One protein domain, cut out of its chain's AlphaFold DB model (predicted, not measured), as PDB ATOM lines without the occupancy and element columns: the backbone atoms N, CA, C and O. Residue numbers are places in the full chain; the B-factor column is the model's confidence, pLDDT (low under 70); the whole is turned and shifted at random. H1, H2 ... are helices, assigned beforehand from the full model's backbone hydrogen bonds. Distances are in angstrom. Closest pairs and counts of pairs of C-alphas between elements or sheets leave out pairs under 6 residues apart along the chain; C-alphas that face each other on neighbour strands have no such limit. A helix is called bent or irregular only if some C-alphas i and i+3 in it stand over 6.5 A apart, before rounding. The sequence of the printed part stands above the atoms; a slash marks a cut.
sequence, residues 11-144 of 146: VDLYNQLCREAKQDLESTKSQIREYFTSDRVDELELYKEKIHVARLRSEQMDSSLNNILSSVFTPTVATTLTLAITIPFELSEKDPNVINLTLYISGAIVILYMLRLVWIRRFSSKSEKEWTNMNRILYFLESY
ATOM      1  N   VAL A  11     -28.883 -42.434  18.047       84.38
ATOM      2  CA  VAL A  11     -29.422 -41.203  18.650       84.38
ATOM      3  C   VAL A  11     -28.485 -40.023  18.409       84.38
ATOM      4  O   VAL A  11     -28.934 -38.942  18.034       84.38
ATOM      5  N   ASP A  12     -27.181 -40.234  18.578       86.38
ATOM      6  CA  ASP A  12     -26.187 -39.175  18.396       86.38
ATOM      7  C   ASP A  12     -26.056 -38.786  16.923       86.38
ATOM      8  O   ASP A  12     -26.020 -37.595  16.618       86.38
ATOM      9  N   LEU A  13     -26.089 -39.766  16.011       87.38
ATOM     10  CA  LEU A  13     -26.134 -39.522  14.566       87.38
ATOM     11  C   LEU A  13     -27.333 -38.654  14.175       87.38
ATOM     12  O   LEU A  13     -27.179 -37.654  13.474       87.38
ATOM     13  N   TYR A  14     -28.526 -39.005  14.658       87.38
ATOM     14  CA  TYR A  14     -29.745 -38.248  14.386       87.38
ATOM     15  C   TYR A  14     -29.678 -36.830  14.954       87.38
ATOM     16  O   TYR A  14     -29.966 -35.862  14.246       87.38
ATOM     17  N   ASN A  15     -29.247 -36.685  16.207       87.75
ATOM     18  CA  ASN A  15     -29.124 -35.383  16.854       87.75
ATOM     19  C   ASN A  15     -28.090 -34.495  16.156       87.75
ATOM     20  O   ASN A  15     -28.330 -33.299  15.979       87.75
ATOM     21  N   GLN A  16     -26.963 -35.067  15.732       89.12
ATOM     22  CA  GLN A  16     -25.929 -34.356  14.991       89.12
ATOM     23  C   GLN A  16     -26.440 -33.926  13.614       89.12
ATOM     24  O   GLN A  16     -26.327 -32.749  13.281       89.12
ATOM     25  N   LEU A  17     -27.086 -34.826  12.863       89.62
ATOM     26  CA  LEU A  17     -27.705 -34.515  11.571       89.62
ATOM     27  C   LEU A  17     -28.717 -33.372  11.695       89.62
ATOM     28  O   LEU A  17     -28.673 -32.406  10.933       89.62
ATOM     29  N   CYS A  18     -29.603 -33.451  12.687       86.81
ATOM     30  CA  CYS A  18     -30.602 -32.421  12.932       86.81
ATOM     31  C   CYS A  18     -29.960 -31.094  13.346       86.81
ATOM     32  O   CYS A  18     -30.405 -30.037  12.905       86.81
ATOM     33  N   ARG A  19     -28.907 -31.121  14.170       88.62
ATOM     34  CA  ARG A  19     -28.196 -29.916  14.607       88.62
ATOM     35  C   ARG A  19     -27.499 -29.212  13.448       88.62
ATOM     36  O   ARG A  19     -27.662 -28.002  13.317       88.62
ATOM     37  N   GLU A  20     -26.753 -29.939  12.620       88.00
ATOM     38  CA  GLU A  20     -26.067 -29.338  11.470       88.00
ATOM     39  C   GLU A  20     -27.090 -28.834  10.437       88.00
ATOM     40  O   GLU A  20     -26.976 -27.700   9.981       88.00
ATOM     41  N   ALA A  21     -28.175 -29.575  10.172       87.38
ATOM     42  CA  ALA A  21     -29.220 -29.134   9.242       87.38
ATOM     43  C   ALA A  21     -29.983 -27.883   9.713       87.38
ATOM     44  O   ALA A  21     -30.430 -27.075   8.894       87.38
ATOM     45  N   LYS A  22     -30.133 -27.694  11.032       88.12
ATOM     46  CA  LYS A  22     -30.679 -26.453  11.607       88.12
ATOM     47  C   LYS A  22     -29.768 -25.254  11.351       88.12
ATOM     48  O   LYS A  22     -30.282 -24.152  11.160       88.12
ATOM     49  N   GLN A  23     -28.452 -25.461  11.369       86.94
ATOM     50  CA  GLN A  23     -27.466 -24.409  11.124       86.94
ATOM     51  C   GLN A  23     -27.338 -24.102   9.630       86.94
ATOM     52  O   GLN A  23     -27.547 -22.959   9.229       86.94
ATOM     53  N   ASP A  24     -27.047 -25.117   8.817       87.12
ATOM     54  CA  ASP A  24     -26.863 -24.992   7.375       87.12
ATOM     55  C   ASP A  24     -27.303 -26.270   6.644       87.12
ATOM     56  O   ASP A  24     -26.620 -27.299   6.627       87.12
ATOM     57  N   LEU A  25     -28.469 -26.184   6.002       88.62
ATOM     58  CA  LEU A  25     -29.057 -27.285   5.250       88.62
ATOM     59  C   LEU A  25     -28.198 -27.699   4.047       88.62
ATOM     60  O   LEU A  25     -28.058 -28.892   3.788       88.62
ATOM     61  N   GLU A  26     -27.656 -26.744   3.294       90.25
ATOM     62  CA  GLU A  26     -26.947 -27.048   2.045       90.25
ATOM     63  C   GLU A  26     -25.552 -27.600   2.325       90.25
ATOM     64  O   GLU A  26     -25.155 -28.585   1.700       90.25
ATOM     65  N   SER A  27     -24.857 -27.071   3.337       91.00
ATOM     66  CA  SER A  27     -23.604 -27.671   3.810       91.00
ATOM     67  C   SER A  27     -23.820 -29.112   4.275       91.00
ATOM     68  O   SER A  27     -23.069 -30.006   3.889       91.00
ATOM     69  N   THR A  28     -24.894 -29.369   5.030       89.81
ATOM     70  CA  THR A  28     -25.227 -30.722   5.501       89.81
ATOM     71  C   THR A  28     -25.485 -31.679   4.328       89.81
ATOM     72  O   THR A  28     -24.995 -32.807   4.333       89.81
ATOM     73  N   LYS A  29     -26.195 -31.236   3.279       91.44
ATOM     74  CA  LYS A  29     -26.384 -32.032   2.051       91.44
ATOM     75  C   LYS A  29     -25.072 -32.298   1.315       91.44
ATOM     76  O   LYS A  29     -24.894 -33.408   0.822       91.44
ATOM     77  N   SER A  30     -24.175 -31.310   1.227       90.62
ATOM     78  CA  SER A  30     -22.862 -31.478   0.585       90.62
ATOM     79  C   SER A  30     -22.045 -32.552   1.291       90.62
ATOM     80  O   SER A  30     -21.579 -33.481   0.644       90.62
ATOM     81  N   GLN A  31     -21.987 -32.506   2.625       89.62
ATOM     82  CA  GLN A  31     -21.266 -33.500   3.426       89.62
ATOM     83  C   GLN A  31     -21.801 -34.926   3.216       89.62
ATOM     84  O   GLN A  31     -21.017 -35.866   3.127       89.62
ATOM     85  N   ILE A  32     -23.124 -35.096   3.095       89.69
ATOM     86  CA  ILE A  32     -23.735 -36.399   2.778       89.69
ATOM     87  C   ILE A  32     -23.298 -36.877   1.389       89.69
ATOM     88  O   ILE A  32     -22.939 -38.041   1.244       89.69
ATOM     89  N   ARG A  33     -23.299 -35.994   0.381       89.56
ATOM     90  CA  ARG A  33     -22.883 -36.345  -0.989       89.56
ATOM     91  C   ARG A  33     -21.401 -36.681  -1.100       89.56
ATOM     92  O   ARG A  33     -21.027 -37.549  -1.875       89.56
ATOM     93  N   GLU A  34     -20.563 -35.965  -0.360       88.94
ATOM     94  CA  GLU A  34     -19.113 -36.165  -0.352       88.94
ATOM     95  C   GLU A  34     -18.723 -37.465   0.355       88.94
ATOM     96  O   GLU A  34     -17.785 -38.135  -0.070       88.94
ATOM     97  N   TYR A  35     -19.438 -37.829   1.423       87.12
ATOM     98  CA  TYR A  35     -19.150 -39.044   2.178       87.12
ATOM     99  C   TYR A  35     -19.730 -40.299   1.519       87.12
ATOM    100  O   TYR A  35     -19.032 -41.302   1.389       87.12
ATOM    101  N   PHE A  36     -20.999 -40.264   1.108       87.56
ATOM    102  CA  PHE A  36     -21.671 -41.410   0.501       87.56
ATOM    103  C   PHE A  36     -21.545 -41.351  -1.020       87.56
ATOM    104  O   PHE A  36     -22.440 -40.865  -1.703       87.56
ATOM    105  N   THR A  37     -20.426 -41.849  -1.542       86.62
ATOM    106  CA  THR A  37     -20.210 -42.042  -2.982       86.62
ATOM    107  C   THR A  37     -20.804 -43.369  -3.464       86.62
ATOM    108  O   THR A  37     -21.275 -44.182  -2.664       86.62
ATOM    109  N   SER A  38     -20.774 -43.621  -4.776       82.19
ATOM    110  CA  SER A  38     -21.319 -44.840  -5.397       82.19
ATOM    111  C   SER A  38     -20.682 -46.140  -4.867       82.19
ATOM    112  O   SER A  38     -21.275 -47.207  -4.981       82.19
ATOM    113  N   ASP A  39     -19.518 -46.046  -4.218       83.06
ATOM    114  CA  ASP A  39     -18.802 -47.172  -3.604       83.06
ATOM    115  C   ASP A  39     -19.274 -47.482  -2.168       83.06
ATOM    116  O   ASP A  39     -18.826 -48.453  -1.561       83.06
ATOM    117  N   ARG A  40     -20.150 -46.646  -1.591       83.38
ATOM    118  CA  ARG A  40     -20.592 -46.708  -0.184       83.38
ATOM    119  C   ARG A  40     -22.110 -46.801  -0.029       83.38
ATOM    120  O   ARG A  40     -22.682 -46.285   0.933       83.38
ATOM    121  N   VAL A  41     -22.772 -47.458  -0.976       87.06
ATOM    122  CA  VAL A  41     -24.236 -47.623  -0.977       87.06
ATOM    123  C   VAL A  41     -24.716 -48.392   0.259       87.06
ATOM    124  O   VAL A  41     -25.659 -47.953   0.911       87.06
ATOM    125  N   ASP A  42     -24.016 -49.459   0.648       86.25
ATOM    126  CA  ASP A  42     -24.377 -50.263   1.825       86.25
ATOM    127  C   ASP A  42     -24.274 -49.452   3.132       86.25
ATOM    128  O   ASP A  42     -25.134 -49.536   4.012       86.25
ATOM    129  N   GLU A  43     -23.244 -48.602   3.255       86.38
ATOM    130  CA  GLU A  43     -23.101 -47.690   4.397       86.38
ATOM    131  C   GLU A  43     -24.224 -46.645   4.427       86.38
ATOM    132  O   GLU A  43     -24.698 -46.278   5.506       86.38
ATOM    133  N   LEU A  44     -24.661 -46.170   3.256       88.00
ATOM    134  CA  LEU A  44     -25.759 -45.217   3.132       88.00
ATOM    135  C   LEU A  44     -27.089 -45.841   3.569       88.00
ATOM    136  O   LEU A  44     -27.844 -45.196   4.298       88.00
ATOM    137  N   GLU A  45     -27.387 -47.073   3.159       87.44
ATOM    138  CA  GLU A  45     -28.604 -47.777   3.582       87.44
ATOM    139  C   GLU A  45     -28.630 -47.993   5.097       87.44
ATOM    140  O   GLU A  45     -29.608 -47.627   5.755       87.44
ATOM    141  N   LEU A  46     -27.519 -48.460   5.675       88.44
ATOM    142  CA  LEU A  46     -27.385 -48.620   7.123       88.44
ATOM    143  C   LEU A  46     -27.539 -47.283   7.865       88.44
ATOM    144  O   LEU A  46     -28.137 -47.212   8.943       88.44
ATOM    145  N   TYR A  47     -26.993 -46.202   7.310       88.12
ATOM    146  CA  TYR A  47     -27.142 -44.867   7.877       88.12
ATOM    147  C   TYR A  47     -28.604 -44.396   7.839       88.12
ATOM    148  O   TYR A  47     -29.109 -43.907   8.852       88.12
ATOM    149  N   LYS A  48     -29.320 -44.600   6.723       89.44
ATOM    150  CA  LYS A  48     -30.758 -44.296   6.610       89.44
ATOM    151  C   LYS A  48     -31.577 -45.057   7.649       89.44
ATOM    152  O   LYS A  48     -32.416 -44.450   8.314       89.44
ATOM    153  N   GLU A  49     -31.303 -46.347   7.833       88.56
ATOM    154  CA  GLU A  49     -31.986 -47.183   8.823       88.56
ATOM    155  C   GLU A  49     -31.790 -46.642  10.248       88.56
ATOM    156  O   GLU A  49     -32.761 -46.400  10.969       88.56
ATOM    157  N   LYS A  50     -30.542 -46.355  10.641       88.06
ATOM    158  CA  LYS A  50     -30.229 -45.794  11.968       88.06
ATOM    159  C   LYS A  50     -30.944 -44.468  12.221       88.06
ATOM    160  O   LYS A  50     -31.497 -44.265  13.303       88.06
ATOM    161  N   ILE A  51     -30.945 -43.574  11.233       89.38
ATOM    162  CA  ILE A  51     -31.624 -42.274  11.314       89.38
ATOM    163  C   ILE A  51     -33.142 -42.454  11.438       89.38
ATOM    164  O   ILE A  51     -33.772 -41.756  12.233       89.38
ATOM    165  N   HIS A  52     -33.729 -43.410  10.715       87.06
ATOM    166  CA  HIS A  52     -35.157 -43.713  10.789       87.06
ATOM    167  C   HIS A  52     -35.571 -44.218  12.180       87.06
ATOM    168  O   HIS A  52     -36.518 -43.700  12.774       87.06
ATOM    169  N   VAL A  53     -34.825 -45.170  12.750       87.75
ATOM    170  CA  VAL A  53     -35.094 -45.707  14.095       87.75
ATOM    171  C   VAL A  53     -34.968 -44.621  15.167       87.75
ATOM    172  O   VAL A  53     -35.824 -44.501  16.046       87.75
ATOM    173  N   ALA A  54     -33.926 -43.790  15.086       87.12
ATOM    174  CA  ALA A  54     -33.727 -42.687  16.022       87.12
ATOM    175  C   ALA A  54     -34.857 -41.647  15.956       87.12
ATOM    176  O   ALA A  54     -35.305 -41.162  16.996       87.12
ATOM    177  N   ARG A  55     -35.363 -41.359  14.750       86.00
ATOM    178  CA  ARG A  55     -36.497 -40.455  14.531       86.00
ATOM    179  C   ARG A  55     -37.784 -40.960  15.187       86.00
ATOM    180  O   ARG A  55     -38.460 -40.193  15.868       86.00
ATOM    181  N   LEU A  56     -38.122 -42.240  15.018       83.81
ATOM    182  CA  LEU A  56     -39.316 -42.825  15.645       83.81
ATOM    183  C   LEU A  56     -39.264 -42.691  17.173       83.81
ATOM    184  O   LEU A  56     -40.248 -42.323  17.816       83.81
ATOM    185  N   ARG A  57     -38.081 -42.915  17.757       79.56
ATOM    186  CA  ARG A  57     -37.854 -42.726  19.191       79.56
ATOM    187  C   ARG A  57     -38.045 -41.268  19.621       79.56
ATOM    188  O   ARG A  57     -38.654 -41.036  20.665       79.56
ATOM    189  N   SER A  58     -37.534 -40.297  18.860       77.12
ATOM    190  CA  SER A  58     -37.693 -38.878  19.208       77.12
ATOM    191  C   SER A  58     -39.150 -38.421  19.117       77.12
ATOM    192  O   SER A  58     -39.624 -37.754  20.032       77.12
ATOM    193  N   GLU A  59     -39.892 -38.843  18.089       75.88
ATOM    194  CA  GLU A  59     -41.321 -38.518  17.936       75.88
ATOM    195  C   GLU A  59     -42.164 -39.077  19.105       75.88
ATOM    196  O   GLU A  59     -43.069 -38.412  19.625       75.88
ATOM    197  N   GLN A  60     -41.822 -40.270  19.598       72.81
ATOM    198  CA  GLN A  60     -42.448 -40.845  20.791       72.81
ATOM    199  C   GLN A  60     -42.121 -40.060  22.076       72.81
ATOM    200  O   GLN A  60     -42.982 -39.907  22.944       72.81
ATOM    201  N   MET A  61     -40.902 -39.532  22.215       66.44
ATOM    202  CA  MET A  61     -40.539 -38.702  23.369       66.44
ATOM    203  C   MET A  61     -41.246 -37.339  23.343       66.44
ATOM    204  O   MET A  61     -41.820 -36.945  24.363       66.44
ATOM    205  N   ASP A  62     -41.272 -36.663  22.190       63.28
ATOM    206  CA  ASP A  62     -41.899 -35.345  22.015       63.28
ATOM    207  C   ASP A  62     -43.408 -35.378  22.290       63.28
ATOM    208  O   ASP A  62     -43.943 -34.507  22.983       63.28
ATOM    209  N   SER A  63     -44.100 -36.413  21.808       59.47
ATOM    210  CA  SER A  63     -45.529 -36.604  22.089       59.47
ATOM    211  C   SER A  63     -45.810 -36.788  23.587       59.47
ATOM    212  O   SER A  63     -46.772 -36.215  24.104       59.47
ATOM    213  N   SER A  64     -44.949 -37.504  24.318       56.06
ATOM    214  CA  SER A  64     -45.102 -37.659  25.773       56.06
ATOM    215  C   SER A  64     -44.913 -36.335  26.525       56.06
ATOM    216  O   SER A  64     -45.695 -36.018  27.424       56.06
ATOM    217  N   LEU A  65     -43.936 -35.513  26.121       53.88
ATOM    218  CA  LEU A  65     -43.659 -34.223  26.754       53.88
ATOM    219  C   LEU A  65     -44.784 -33.216  26.502       53.88
ATOM    220  O   LEU A  65     -45.210 -32.534  27.435       53.88
ATOM    221  N   ASN A  66     -45.310 -33.153  25.275       57.66
ATOM    222  CA  ASN A  66     -46.449 -32.293  24.950       57.66
ATOM    223  C   ASN A  66     -47.702 -32.663  25.753       57.66
ATOM    224  O   ASN A  66     -48.417 -31.775  26.223       57.66
ATOM    225  N   ASN A  67     -47.955 -33.956  25.964       54.72
ATOM    226  CA  ASN A  67     -49.075 -34.417  26.784       54.72
ATOM    227  C   ASN A  67     -48.911 -34.022  28.261       54.72
ATOM    228  O   ASN A  67     -49.870 -33.578  28.887       54.72
ATOM    229  N   ILE A  68     -47.697 -34.099  28.814       57.12
ATOM    230  CA  ILE A  68     -47.423 -33.694  30.204       57.12
ATOM    231  C   ILE A  68     -47.547 -32.173  30.368       57.12
ATOM    232  O   ILE A  68     -48.204 -31.695  31.294       57.12
ATOM    233  N   LEU A  69     -46.953 -31.397  29.457       53.22
ATOM    234  CA  LEU A  69     -46.995 -29.935  29.508       53.22
ATOM    235  C   LEU A  69     -48.426 -29.404  29.366       53.22
ATOM    236  O   LEU A  69     -48.838 -28.542  30.142       53.22
ATOM    237  N   SER A  70     -49.201 -29.943  28.421       57.41
ATOM    238  CA  SER A  70     -50.602 -29.550  28.228       57.41
ATOM    239  C   SER A  70     -51.510 -29.994  29.381       57.41
ATOM    240  O   SER A  70     -52.415 -29.251  29.763       57.41
ATOM    241  N   SER A  71     -51.252 -31.154  29.990       51.69
ATOM    242  CA  SER A  71     -52.047 -31.666  31.109       51.69
ATOM    243  C   SER A  71     -51.809 -30.907  32.418       51.69
ATOM    244  O   SER A  71     -52.764 -30.665  33.151       51.69
ATOM    245  N   VAL A  72     -50.570 -30.508  32.716       52.69
ATOM    246  CA  VAL A  72     -50.206 -29.991  34.049       52.69
ATOM    247  C   VAL A  72     -50.145 -28.462  34.095       52.69
ATOM    248  O   VAL A  72     -50.602 -27.845  35.059       52.69
ATOM    249  N   PHE A  73     -49.613 -27.811  33.057       49.91
ATOM    250  CA  PHE A  73     -49.378 -26.363  33.109       49.91
ATOM    251  C   PHE A  73     -50.588 -25.537  32.678       49.91
ATOM    252  O   PHE A  73     -50.864 -24.495  33.274       49.91
ATOM    253  N   THR A  74     -51.345 -25.992  31.682       53.72
ATOM    254  CA  THR A  74     -52.494 -25.243  31.147       53.72
ATOM    255  C   THR A  74     -53.612 -25.014  32.176       53.72
ATOM    256  O   THR A  74     -54.068 -23.874  32.292       53.72
ATOM    257  N   PRO A  75     -54.027 -26.015  32.985       50.66
ATOM    258  CA  PRO A  75     -55.072 -25.814  33.992       50.66
ATOM    259  C   PRO A  75     -54.607 -24.924  35.152       50.66
ATOM    260  O   PRO A  75     -55.370 -24.103  35.660       50.66
ATOM    261  N   THR A  76     -53.340 -25.050  35.552       55.88
ATOM    262  CA  THR A  76     -52.761 -24.333  36.700       55.88
ATOM    263  C   THR A  76     -52.621 -22.832  36.427       55.88
ATOM    264  O   THR A  76     -52.879 -22.001  37.298       55.88
ATOM    265  N   VAL A  77     -52.282 -22.458  35.190       56.53
ATOM    266  CA  VAL A  77     -52.242 -21.049  34.766       56.53
ATOM    267  C   VAL A  77     -53.654 -20.478  34.611       56.53
ATOM    268  O   VAL A  77     -53.898 -19.348  35.023       56.53
ATOM    269  N   ALA A  78     -54.602 -21.246  34.067       58.28
ATOM    270  CA  ALA A  78     -55.984 -20.787  33.906       58.28
ATOM    271  C   ALA A  78     -56.675 -20.513  35.256       58.28
ATOM    272  O   ALA A  78     -57.374 -19.508  35.395       58.28
ATOM    273  N   THR A  79     -56.440 -21.371  36.254       58.53
ATOM    274  CA  THR A  79     -57.004 -21.252  37.612       58.53
ATOM    275  C   THR A  79     -56.406 -20.090  38.407       58.53
ATOM    276  O   THR A  79     -57.137 -19.352  39.063       58.53
ATOM    277  N   THR A  80     -55.094 -19.857  38.312       57.81
ATOM    278  CA  THR A  80     -54.458 -18.695  38.964       57.81
ATOM    279  C   THR A  80     -54.900 -17.366  38.349       57.81
ATOM    280  O   THR A  80     -55.136 -16.411  39.086       57.81
ATOM    281  N   LEU A  81     -55.087 -17.304  37.025       55.44
ATOM    282  CA  LEU A  81     -55.620 -16.118  36.341       55.44
ATOM    283  C   LEU A  81     -57.069 -15.816  36.735       55.44
ATOM    284  O   LEU A  81     -57.400 -14.658  36.968       55.44
ATOM    285  N   THR A  82     -57.924 -16.837  36.839       60.44
ATOM    286  CA  THR A  82     -59.316 -16.640  37.281       60.44
ATOM    287  C   THR A  82     -59.372 -16.138  38.718       60.44
ATOM    288  O   THR A  82     -60.029 -15.131  38.962       60.44
ATOM    289  N   LEU A  83     -58.624 -16.753  39.639       58.28
ATOM    290  CA  LEU A  83     -58.578 -16.330  41.045       58.28
ATOM    291  C   LEU A  83     -58.027 -14.909  41.226       58.28
ATOM    292  O   LEU A  83     -58.574 -14.132  42.003       58.28
ATOM    293  N   ALA A  84     -56.981 -14.533  40.487       56.81
ATOM    294  CA  ALA A  84     -56.408 -13.190  40.567       56.81
ATOM    295  C   ALA A  84     -57.365 -12.086  40.076       56.81
ATOM    296  O   ALA A  84     -57.205 -10.932  40.468       56.81
ATOM    297  N   ILE A  85     -58.346 -12.423  39.232       57.50
ATOM    298  CA  ILE A  85     -59.343 -11.480  38.705       57.50
ATOM    299  C   ILE A  85     -60.600 -11.442  39.587       57.50
ATOM    300  O   ILE A  85     -61.147 -10.364  39.807       57.50
ATOM    301  N   THR A  86     -61.067 -12.584  40.105       57.72
ATOM    302  CA  THR A  86     -62.328 -12.658  40.866       57.72
ATOM    303  C   THR A  86     -62.205 -12.163  42.305       57.72
ATOM    304  O   THR A  86     -63.079 -11.430  42.763       57.72
ATOM    305  N   ILE A  87     -61.113 -12.491  43.003       57.16
ATOM    306  CA  ILE A  87     -60.888 -12.100  44.408       57.16
ATOM    307  C   ILE A  87     -60.951 -10.571  44.625       57.16
ATOM    308  O   ILE A  87     -61.626 -10.127  45.555       57.16
ATOM    309  N   PRO A  88     -60.303  -9.724  43.802       55.88
ATOM    310  CA  PRO A  88     -60.395  -8.278  43.990       55.88
ATOM    311  C   PRO A  88     -61.751  -7.676  43.586       55.88
ATOM    312  O   PRO A  88     -62.107  -6.621  44.105       55.88
ATOM    313  N   PHE A  89     -62.526  -8.329  42.710       53.78
ATOM    314  CA  PHE A  89     -63.865  -7.863  42.323       53.78
ATOM    315  C   PHE A  89     -64.868  -7.979  43.482       53.78
ATOM    316  O   PHE A  89     -65.653  -7.059  43.690       53.78
ATOM    317  N   GLU A  90     -64.794  -9.049  44.283       54.56
ATOM    318  CA  GLU A  90     -65.606  -9.204  45.504       54.56
ATOM    319  C   GLU A  90     -65.163  -8.263  46.643       54.56
ATOM    320  O   GLU A  90     -65.984  -7.809  47.435       54.56
ATOM    321  N   LEU A  91     -63.871  -7.919  46.724       51.44
ATOM    322  CA  LEU A  91     -63.332  -7.007  47.750       51.44
ATOM    323  C   LEU A  91     -63.532  -5.513  47.421       51.44
ATOM    324  O   LEU A  91     -63.414  -4.666  48.310       51.44
ATOM    325  N   SER A  92     -63.850  -5.179  46.167       50.91
ATOM    326  CA  SER A  92     -64.031  -3.803  45.681       50.91
ATOM    327  C   SER A  92     -65.278  -3.097  46.229       50.91
ATOM    328  O   SER A  92     -65.362  -1.874  46.125       50.91
ATOM    329  N   GLU A  93     -66.235  -3.812  46.825       54.72
ATOM    330  CA  GLU A  93     -67.423  -3.200  47.447       54.72
ATOM    331  C   GLU A  93     -67.101  -2.413  48.731       54.72
ATOM    332  O   GLU A  93     -67.934  -1.639  49.199       54.72
ATOM    333  N   LYS A  94     -65.900  -2.584  49.309       56.62
ATOM    334  CA  LYS A  94     -65.544  -2.038  50.630       56.62
ATOM    335  C   LYS A  94     -64.545  -0.881  50.642       56.62
ATOM    336  O   LYS A  94     -64.581  -0.116  51.599       56.62
ATOM    337  N   ASP A  95     -63.673  -0.736  49.639       57.81
ATOM    338  CA  ASP A  95     -62.630   0.302  49.668       57.81
ATOM    339  C   ASP A  95     -62.145   0.731  48.264       57.81
ATOM    340  O   ASP A  95     -61.651  -0.100  47.495       57.81
ATOM    341  N   PRO A  96     -62.181   2.032  47.914       60.19
ATOM    342  CA  PRO A  96     -61.790   2.516  46.586       60.19
ATOM    343  C   PRO A  96     -60.280   2.411  46.307       60.19
ATOM    344  O   PRO A  96     -59.864   2.409  45.150       60.19
ATOM    345  N   ASN A  97     -59.436   2.272  47.337       61.53
ATOM    346  CA  ASN A  97     -57.987   2.117  47.161       61.53
ATOM    347  C   ASN A  97     -57.596   0.711  46.646       61.53
ATOM    348  O   ASN A  97     -56.548   0.541  46.022       61.53
ATOM    349  N   VAL A  98     -58.469  -0.288  46.844       58.97
ATOM    350  CA  VAL A  98     -58.326  -1.664  46.325       58.97
ATOM    351  C   VAL A  98     -58.487  -1.693  44.799       58.97
ATOM    352  O   VAL A  98     -57.824  -2.476  44.112       58.97
ATOM    353  N   ILE A  99     -59.299  -0.783  44.249       57.09
ATOM    354  CA  ILE A  99     -59.554  -0.655  42.806       57.09
ATOM    355  C   ILE A  99     -58.280  -0.241  42.062       57.09
ATOM    356  O   ILE A  99     -57.933  -0.852  41.050       57.09
ATOM    357  N   ASN A 100     -57.537   0.737  42.592       61.62
ATOM    358  CA  ASN A 100     -56.278   1.183  41.987       61.62
ATOM    359  C   ASN A 100     -55.228   0.066  41.977       61.62
ATOM    360  O   ASN A 100     -54.621  -0.187  40.938       61.62
ATOM    361  N   LEU A 101     -55.046  -0.648  43.095       61.91
ATOM    362  CA  LEU A 101     -54.110  -1.777  43.176       61.91
ATOM    363  C   LEU A 101     -54.462  -2.876  42.159       61.91
ATOM    364  O   LEU A 101     -53.589  -3.384  41.458       61.91
ATOM    365  N   THR A 102     -55.750  -3.197  42.032       63.56
ATOM    366  CA  THR A 102     -56.255  -4.209  41.094       63.56
ATOM    367  C   THR A 102     -56.033  -3.803  39.638       63.56
ATOM    368  O   THR A 102     -55.624  -4.634  38.828       63.56
ATOM    369  N   LEU A 103     -56.230  -2.526  39.299       63.94
ATOM    370  CA  LEU A 103     -55.929  -1.979  37.972       63.94
ATOM    371  C   LEU A 103     -54.432  -2.040  37.639       63.94
ATOM    372  O   LEU A 103     -54.075  -2.398  36.517       63.94
ATOM    373  N   TYR A 104     -53.550  -1.755  38.601       68.00
ATOM    374  CA  TYR A 104     -52.103  -1.898  38.399       68.00
ATOM    375  C   TYR A 104     -51.690  -3.361  38.196       68.00
ATOM    376  O   TYR A 104     -50.886  -3.651  37.307       68.00
ATOM    377  N   ILE A 105     -52.264  -4.290  38.968       69.06
ATOM    378  CA  ILE A 105     -52.007  -5.728  38.825       69.06
ATOM    379  C   ILE A 105     -52.534  -6.238  37.475       69.06
ATOM    380  O   ILE A 105     -51.807  -6.934  36.765       69.06
ATOM    381  N   SER A 106     -53.751  -5.860  37.068       65.94
ATOM    382  CA  SER A 106     -54.317  -6.284  35.780       65.94
ATOM    383  C   SER A 106     -53.522  -5.719  34.598       65.94
ATOM    384  O   SER A 106     -53.203  -6.456  33.663       65.94
ATOM    385  N   GLY A 107     -53.091  -4.454  34.676       68.81
ATOM    386  CA  GLY A 107     -52.224  -3.830  33.679       68.81
ATOM    387  C   GLY A 107     -50.877  -4.545  33.542       68.81
ATOM    388  O   GLY A 107     -50.442  -4.841  32.427       68.81
ATOM    389  N   ALA A 108     -50.243  -4.902  34.663       73.88
ATOM    390  CA  ALA A 108     -48.995  -5.665  34.661       73.88
ATOM    391  C   ALA A 108     -49.163  -7.061  34.031       73.88
ATOM    392  O   ALA A 108     -48.310  -7.491  33.250       73.88
ATOM    393  N   ILE A 109     -50.282  -7.746  34.298       74.31
ATOM    394  CA  ILE A 109     -50.596  -9.055  33.703       74.31
ATOM    395  C   ILE A 109     -50.751  -8.948  32.180       74.31
ATOM    396  O   ILE A 109     -50.201  -9.778  31.454       74.31
ATOM    397  N   VAL A 110     -51.435  -7.918  31.672       71.06
ATOM    398  CA  VAL A 110     -51.601  -7.707  30.221       71.06
ATOM    399  C   VAL A 110     -50.254  -7.462  29.537       71.06
ATOM    400  O   VAL A 110     -49.990  -8.035  28.478       71.06
ATOM    401  N   ILE A 111     -49.368  -6.669  30.148       73.62
ATOM    402  CA  ILE A 111     -48.020  -6.410  29.613       73.62
ATOM    403  C   ILE A 111     -47.189  -7.700  29.579       73.62
ATOM    404  O   ILE A 111     -46.567  -8.006  28.558       73.62
ATOM    405  N   LEU A 112     -47.216  -8.497  30.653       73.62
ATOM    406  CA  LEU A 112     -46.545  -9.800  30.699       73.62
ATOM    407  C   LEU A 112     -47.102 -10.766  29.644       73.62
ATOM    408  O   LEU A 112     -46.337 -11.478  28.990       73.62
ATOM    409  N   TYR A 113     -48.417 -10.758  29.420       71.81
ATOM    410  CA  TYR A 113     -49.063 -11.579  28.398       71.81
ATOM    411  C   TYR A 113     -48.656 -11.166  26.976       71.81
ATOM    412  O   TYR A 113     -48.327 -12.023  26.154       71.81
ATOM    413  N   MET A 114     -48.593  -9.864  26.691       66.69
ATOM    414  CA  MET A 114     -48.124  -9.343  25.401       66.69
ATOM    415  C   MET A 114     -46.652  -9.684  25.140       66.69
ATOM    416  O   MET A 114     -46.313 -10.150  24.050       66.69
ATOM    417  N   LEU A 115     -45.780  -9.534  26.145       72.88
ATOM    418  CA  LEU A 115     -44.377  -9.955  26.054       72.88
ATOM    419  C   LEU A 115     -44.261 -11.455  25.771       72.88
ATOM    420  O   LEU A 115     -43.480 -11.854  24.906       72.88
ATOM    421  N   ARG A 116     -45.083 -12.280  26.433       73.06
ATOM    422  CA  ARG A 116     -45.147 -13.725  26.189       73.06
ATOM    423  C   ARG A 116     -45.580 -14.038  24.758       73.06
ATOM    424  O   ARG A 116     -44.963 -14.892  24.132       73.06
ATOM    425  N   LEU A 117     -46.596 -13.360  24.222       67.81
ATOM    426  CA  LEU A 117     -47.052 -13.565  22.841       67.81
ATOM    427  C   LEU A 117     -45.962 -13.227  21.821       67.81
ATOM    428  O   LEU A 117     -45.737 -14.003  20.894       67.81
ATOM    429  N   VAL A 118     -45.251 -12.113  22.004       66.56
ATOM    430  CA  VAL A 118     -44.122 -11.730  21.140       66.56
ATOM    431  C   VAL A 118     -43.001 -12.763  21.220       66.56
ATOM    432  O   VAL A 118     -42.456 -13.160  20.188       66.56
ATOM    433  N   TRP A 119     -42.690 -13.244  22.426       64.25
ATOM    434  CA  TRP A 119     -41.734 -14.330  22.626       64.25
ATOM    435  C   TRP A 119     -42.175 -15.598  21.891       64.25
ATOM    436  O   TRP A 119     -41.436 -16.083  21.041       64.25
ATOM    437  N   ILE A 120     -43.399 -16.079  22.120       63.28
ATOM    438  CA  ILE A 120     -43.948 -17.268  21.450       63.28
ATOM    439  C   ILE A 120     -43.863 -17.127  19.932       63.28
ATOM    440  O   ILE A 120     -43.423 -18.058  19.272       63.28
ATOM    441  N   ARG A 121     -44.213 -15.965  19.371       60.00
ATOM    442  CA  ARG A 121     -44.195 -15.730  17.918       60.00
ATOM    443  C   ARG A 121     -42.782 -15.751  17.331       60.00
ATOM    444  O   ARG A 121     -42.562 -16.308  16.260       60.00
ATOM    445  N   ARG A 122     -41.805 -15.173  18.038       55.72
ATOM    446  CA  ARG A 122     -40.391 -15.190  17.623       55.72
ATOM    447  C   ARG A 122     -39.788 -16.588  17.728       55.72
ATOM    448  O   ARG A 122     -39.015 -16.990  16.860       55.72
ATOM    449  N   PHE A 123     -40.146 -17.327  18.778       59.12
ATOM    450  CA  PHE A 123     -39.772 -18.729  18.903       59.12
ATOM    451  C   PHE A 123     -40.450 -19.574  17.832       59.12
ATOM    452  O   PHE A 123     -39.761 -20.405  17.259       59.12
ATOM    453  N   SER A 124     -41.714 -19.304  17.482       60.53
ATOM    454  CA  SER A 124     -42.429 -20.065  16.455       60.53
ATOM    455  C   SER A 124     -41.793 -19.899  15.081       60.53
ATOM    456  O   SER A 124     -41.585 -20.895  14.408       60.53
ATOM    457  N   SER A 125     -41.403 -18.687  14.669       61.88
ATOM    458  CA  SER A 125     -40.805 -18.503  13.336       61.88
ATOM    459  C   SER A 125     -39.419 -19.148  13.231       61.88
ATOM    460  O   SER A 125     -39.054 -19.705  12.195       61.88
ATOM    461  N   LYS A 126     -38.622 -19.075  14.307       68.12
ATOM    462  CA  LYS A 126     -37.306 -19.721  14.364       68.12
ATOM    463  C   LYS A 126     -37.456 -21.242  14.428       68.12
ATOM    464  O   LYS A 126     -36.788 -21.940  13.670       68.12
ATOM    465  N   SER A 127     -38.366 -21.744  15.264       71.38
ATOM    466  CA  SER A 127     -38.637 -23.175  15.398       71.38
ATOM    467  C   SER A 127     -39.238 -23.764  14.128       71.38
ATOM    468  O   SER A 127     -38.896 -24.878  13.766       71.38
ATOM    469  N   GLU A 128     -40.093 -23.026  13.422       75.62
ATOM    470  CA  GLU A 128     -40.706 -23.455  12.163       75.62
ATOM    471  C   GLU A 128     -39.661 -23.576  11.053       75.62
ATOM    472  O   GLU A 128     -39.635 -24.576  10.332       75.62
ATOM    473  N   LYS A 129     -38.731 -22.616  10.955       77.94
ATOM    474  CA  LYS A 129     -37.594 -22.712  10.028       77.94
ATOM    475  C   LYS A 129     -36.694 -23.905  10.364       77.94
ATOM    476  O   LYS A 129     -36.318 -24.655   9.467       77.94
ATOM    477  N   GLU A 130     -36.366 -24.096  11.640       82.31
ATOM    478  CA  GLU A 130     -35.560 -25.231  12.112       82.31
ATOM    479  C   GLU A 130     -36.240 -26.580  11.831       82.31
ATOM    480  O   GLU A 130     -35.601 -27.494  11.311       82.31
ATOM    481  N   TRP A 131     -37.542 -26.687  12.106       80.69
ATOM    482  CA  TRP A 131     -38.356 -27.872  11.833       80.69
ATOM    483  C   TRP A 131     -38.435 -28.171  10.332       80.69
ATOM    484  O   TRP A 131     -38.232 -29.304   9.898       80.69
ATOM    485  N   THR A 132     -38.640 -27.136   9.514       82.50
ATOM    486  CA  THR A 132     -38.673 -27.265   8.052       82.50
ATOM    487  C   THR A 132     -37.331 -27.752   7.510       82.50
ATOM    488  O   THR A 132     -37.294 -28.630   6.649       82.50
ATOM    489  N   ASN A 133     -36.217 -27.223   8.022       86.69
ATOM    490  CA  ASN A 133     -34.880 -27.654   7.618       86.69
ATOM    491  C   ASN A 133     -34.595 -29.109   8.022       86.69
ATOM    492  O   ASN A 133     -34.072 -29.863   7.202       86.69
ATOM    493  N   MET A 134     -34.993 -29.522   9.231       86.50
ATOM    494  CA  MET A 134     -34.895 -30.921   9.669       86.50
ATOM    495  C   MET A 134     -35.668 -31.863   8.738       86.50
ATOM    496  O   MET A 134     -35.131 -32.865   8.272       86.50
ATOM    497  N   ASN A 135     -36.905 -31.524   8.383       86.19
ATOM    498  CA  ASN A 135     -37.690 -32.365   7.479       86.19
ATOM    499  C   ASN A 135     -37.113 -32.400   6.064       86.19
ATOM    500  O   ASN A 135     -37.098 -33.451   5.425       86.19
ATOM    501  N   ARG A 136     -36.581 -31.274   5.579       88.12
ATOM    502  CA  ARG A 136     -35.921 -31.208   4.270       88.12
ATOM    503  C   ARG A 136     -34.662 -32.066   4.205       88.12
ATOM    504  O   ARG A 136     -34.440 -32.682   3.165       88.12
ATOM    505  N   ILE A 137     -33.847 -32.114   5.264       91.56
ATOM    506  CA  ILE A 137     -32.651 -32.970   5.263       91.56
ATOM    507  C   ILE A 137     -33.025 -34.451   5.332       91.56
ATOM    508  O   ILE A 137     -32.413 -35.254   4.638       91.56
ATOM    509  N   LEU A 138     -34.058 -34.808   6.099       90.50
ATOM    510  CA  LEU A 138     -34.538 -36.188   6.196       90.50
ATOM    511  C   LEU A 138     -35.114 -36.666   4.860       90.50
ATOM    512  O   LEU A 138     -34.749 -37.739   4.391       90.50
ATOM    513  N   TYR A 139     -35.931 -35.836   4.207       89.44
ATOM    514  CA  TYR A 139     -36.456 -36.124   2.871       89.44
ATOM    515  C   TYR A 139     -35.341 -36.251   1.826       89.44
ATOM    516  O   TYR A 139     -35.345 -37.166   1.001       89.44
ATOM    517  N   PHE A 140     -34.358 -35.342   1.863       91.12
ATOM    518  CA  PHE A 140     -33.176 -35.447   1.011       91.12
ATOM    519  C   PHE A 140     -32.445 -36.767   1.248       91.12
ATOM    520  O   PHE A 140     -32.158 -37.468   0.289       91.12
ATOM    521  N   LEU A 141     -32.186 -37.132   2.503       91.00
ATOM    522  CA  LEU A 141     -31.485 -38.364   2.839       91.00
ATOM    523  C   LEU A 141     -32.249 -39.604   2.350       91.00
ATOM    524  O   LEU A 141     -31.648 -40.501   1.769       91.00
ATOM    525  N   GLU A 142     -33.566 -39.645   2.529       88.19
ATOM    526  CA  GLU A 142     -34.412 -40.754   2.080       88.19
ATOM    527  C   GLU A 142     -34.353 -40.927   0.553       88.19
ATOM    528  O   GLU A 142     -34.096 -42.027   0.059       88.19
ATOM    529  N   SER A 143     -34.468 -39.819  -0.183       89.12
ATOM    530  CA  SER A 143     -34.432 -39.782  -1.653       89.12
ATOM    531  C   SER A 143     -33.030 -39.872  -2.268       89.12
ATOM    532  O   SER A 143     -32.910 -40.149  -3.463       89.12
ATOM    533  N   TYR A 144     -31.973 -39.653  -1.486       88.81
ATOM    534  CA  TYR A 144     -30.610 -39.596  -1.995       88.81
ATOM    535  C   TYR A 144     -30.129 -40.968  -2.477       88.81
ATOM    536  O   TYR A 144     -30.229 -41.965  -1.754       88.81
TER     537      TYR A 144
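Overview. This is residues 11 to 144 of the 146 residues of an uncharacterized protein of Streptococcus australis (UniProt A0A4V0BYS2). This is a long, narrow helical hairpin, H3 and H4, whose two arms meet near their link at one end and bow apart in the middle, leaving an open loop. Toward the other end the short helix H1 bridges the two arms like a rung, and H2 folds back from H1 beside the last part of H4. The printed part has 134 residues with four named helices, in the order H1, H2, H3, H4, and no named strand; the class is all helix. The whole is extended, a rod spanning 85 by 26 by 19 A, with a radius of gyration of the C-alphas of 24.6 A.

Arrangement. Start at H1, residues 11 to 23, and you find it touching H3, residues 41 to 91, with residues 11 to 14 alone: the closest C-alphas, of Val 11 and Ala 54, are 5.3 A apart. Their lines are only just about perpendicular, at 73 degrees. With residues 18 to 22 alone H1 touches H4, residues 96 to 143, closest at the C-alphas of Lys 22 and Glu 130, 5.1 A, about perpendicular at 74 degrees. Next comes H2, residues 25 to 35, which touches H1 at the C-alphas of Ala 21 and Thr 28, their closest pair, 5.7 A; the two run opposite ways at a steep tilt of 50 degrees. H2 also touches residues 133 to 141 of H4, closest at the C-alphas of Leu 25 and Asn 133, 6.3 A, running the same way at a shallow tilt of 29 degrees. H2 and H3 are apart. Farther on, H3 and H4 form a helical hairpin: they touch, run opposite ways at a shallow tilt of 10 degrees, and come closest at the C-alphas of Pro 88 and Thr 102, 6.5 A. In H1 and H2 every O i to N i+4 pair is within hydrogen-bond range; in H3 it is 42 of 47, in H4 43 of 44.

Along the chain. Find C-alpha 11 at (-29.422, -41.203, 18.650); from there H1 runs 18.5 A to C-alpha 23. H2 measures 15.7 A. Look for C-alpha 41 at (-24.236, -47.623, -0.977), where H3 begins its 74.5 A; it is neither bent nor irregular, but only just, with C-alphas 71 and 74 6.4 A apart. H4 runs 69.7 A and ends at C-alpha 143, (-34.432, -39.782, -1.653).

Size, cuts and confidence. The two C-alphas farthest apart, of Asp 39 and Lys 94, are 84.6 A from each other. Residues 37 to 42, 59 to 80 of H3 and 110 to 125 of H4 stand free. The three links are tight, and the printed part has no cut. Mean pLDDT of the printed part is 73.7; look for values under 70 at residues 61 to 107, 114 and 117 to 126.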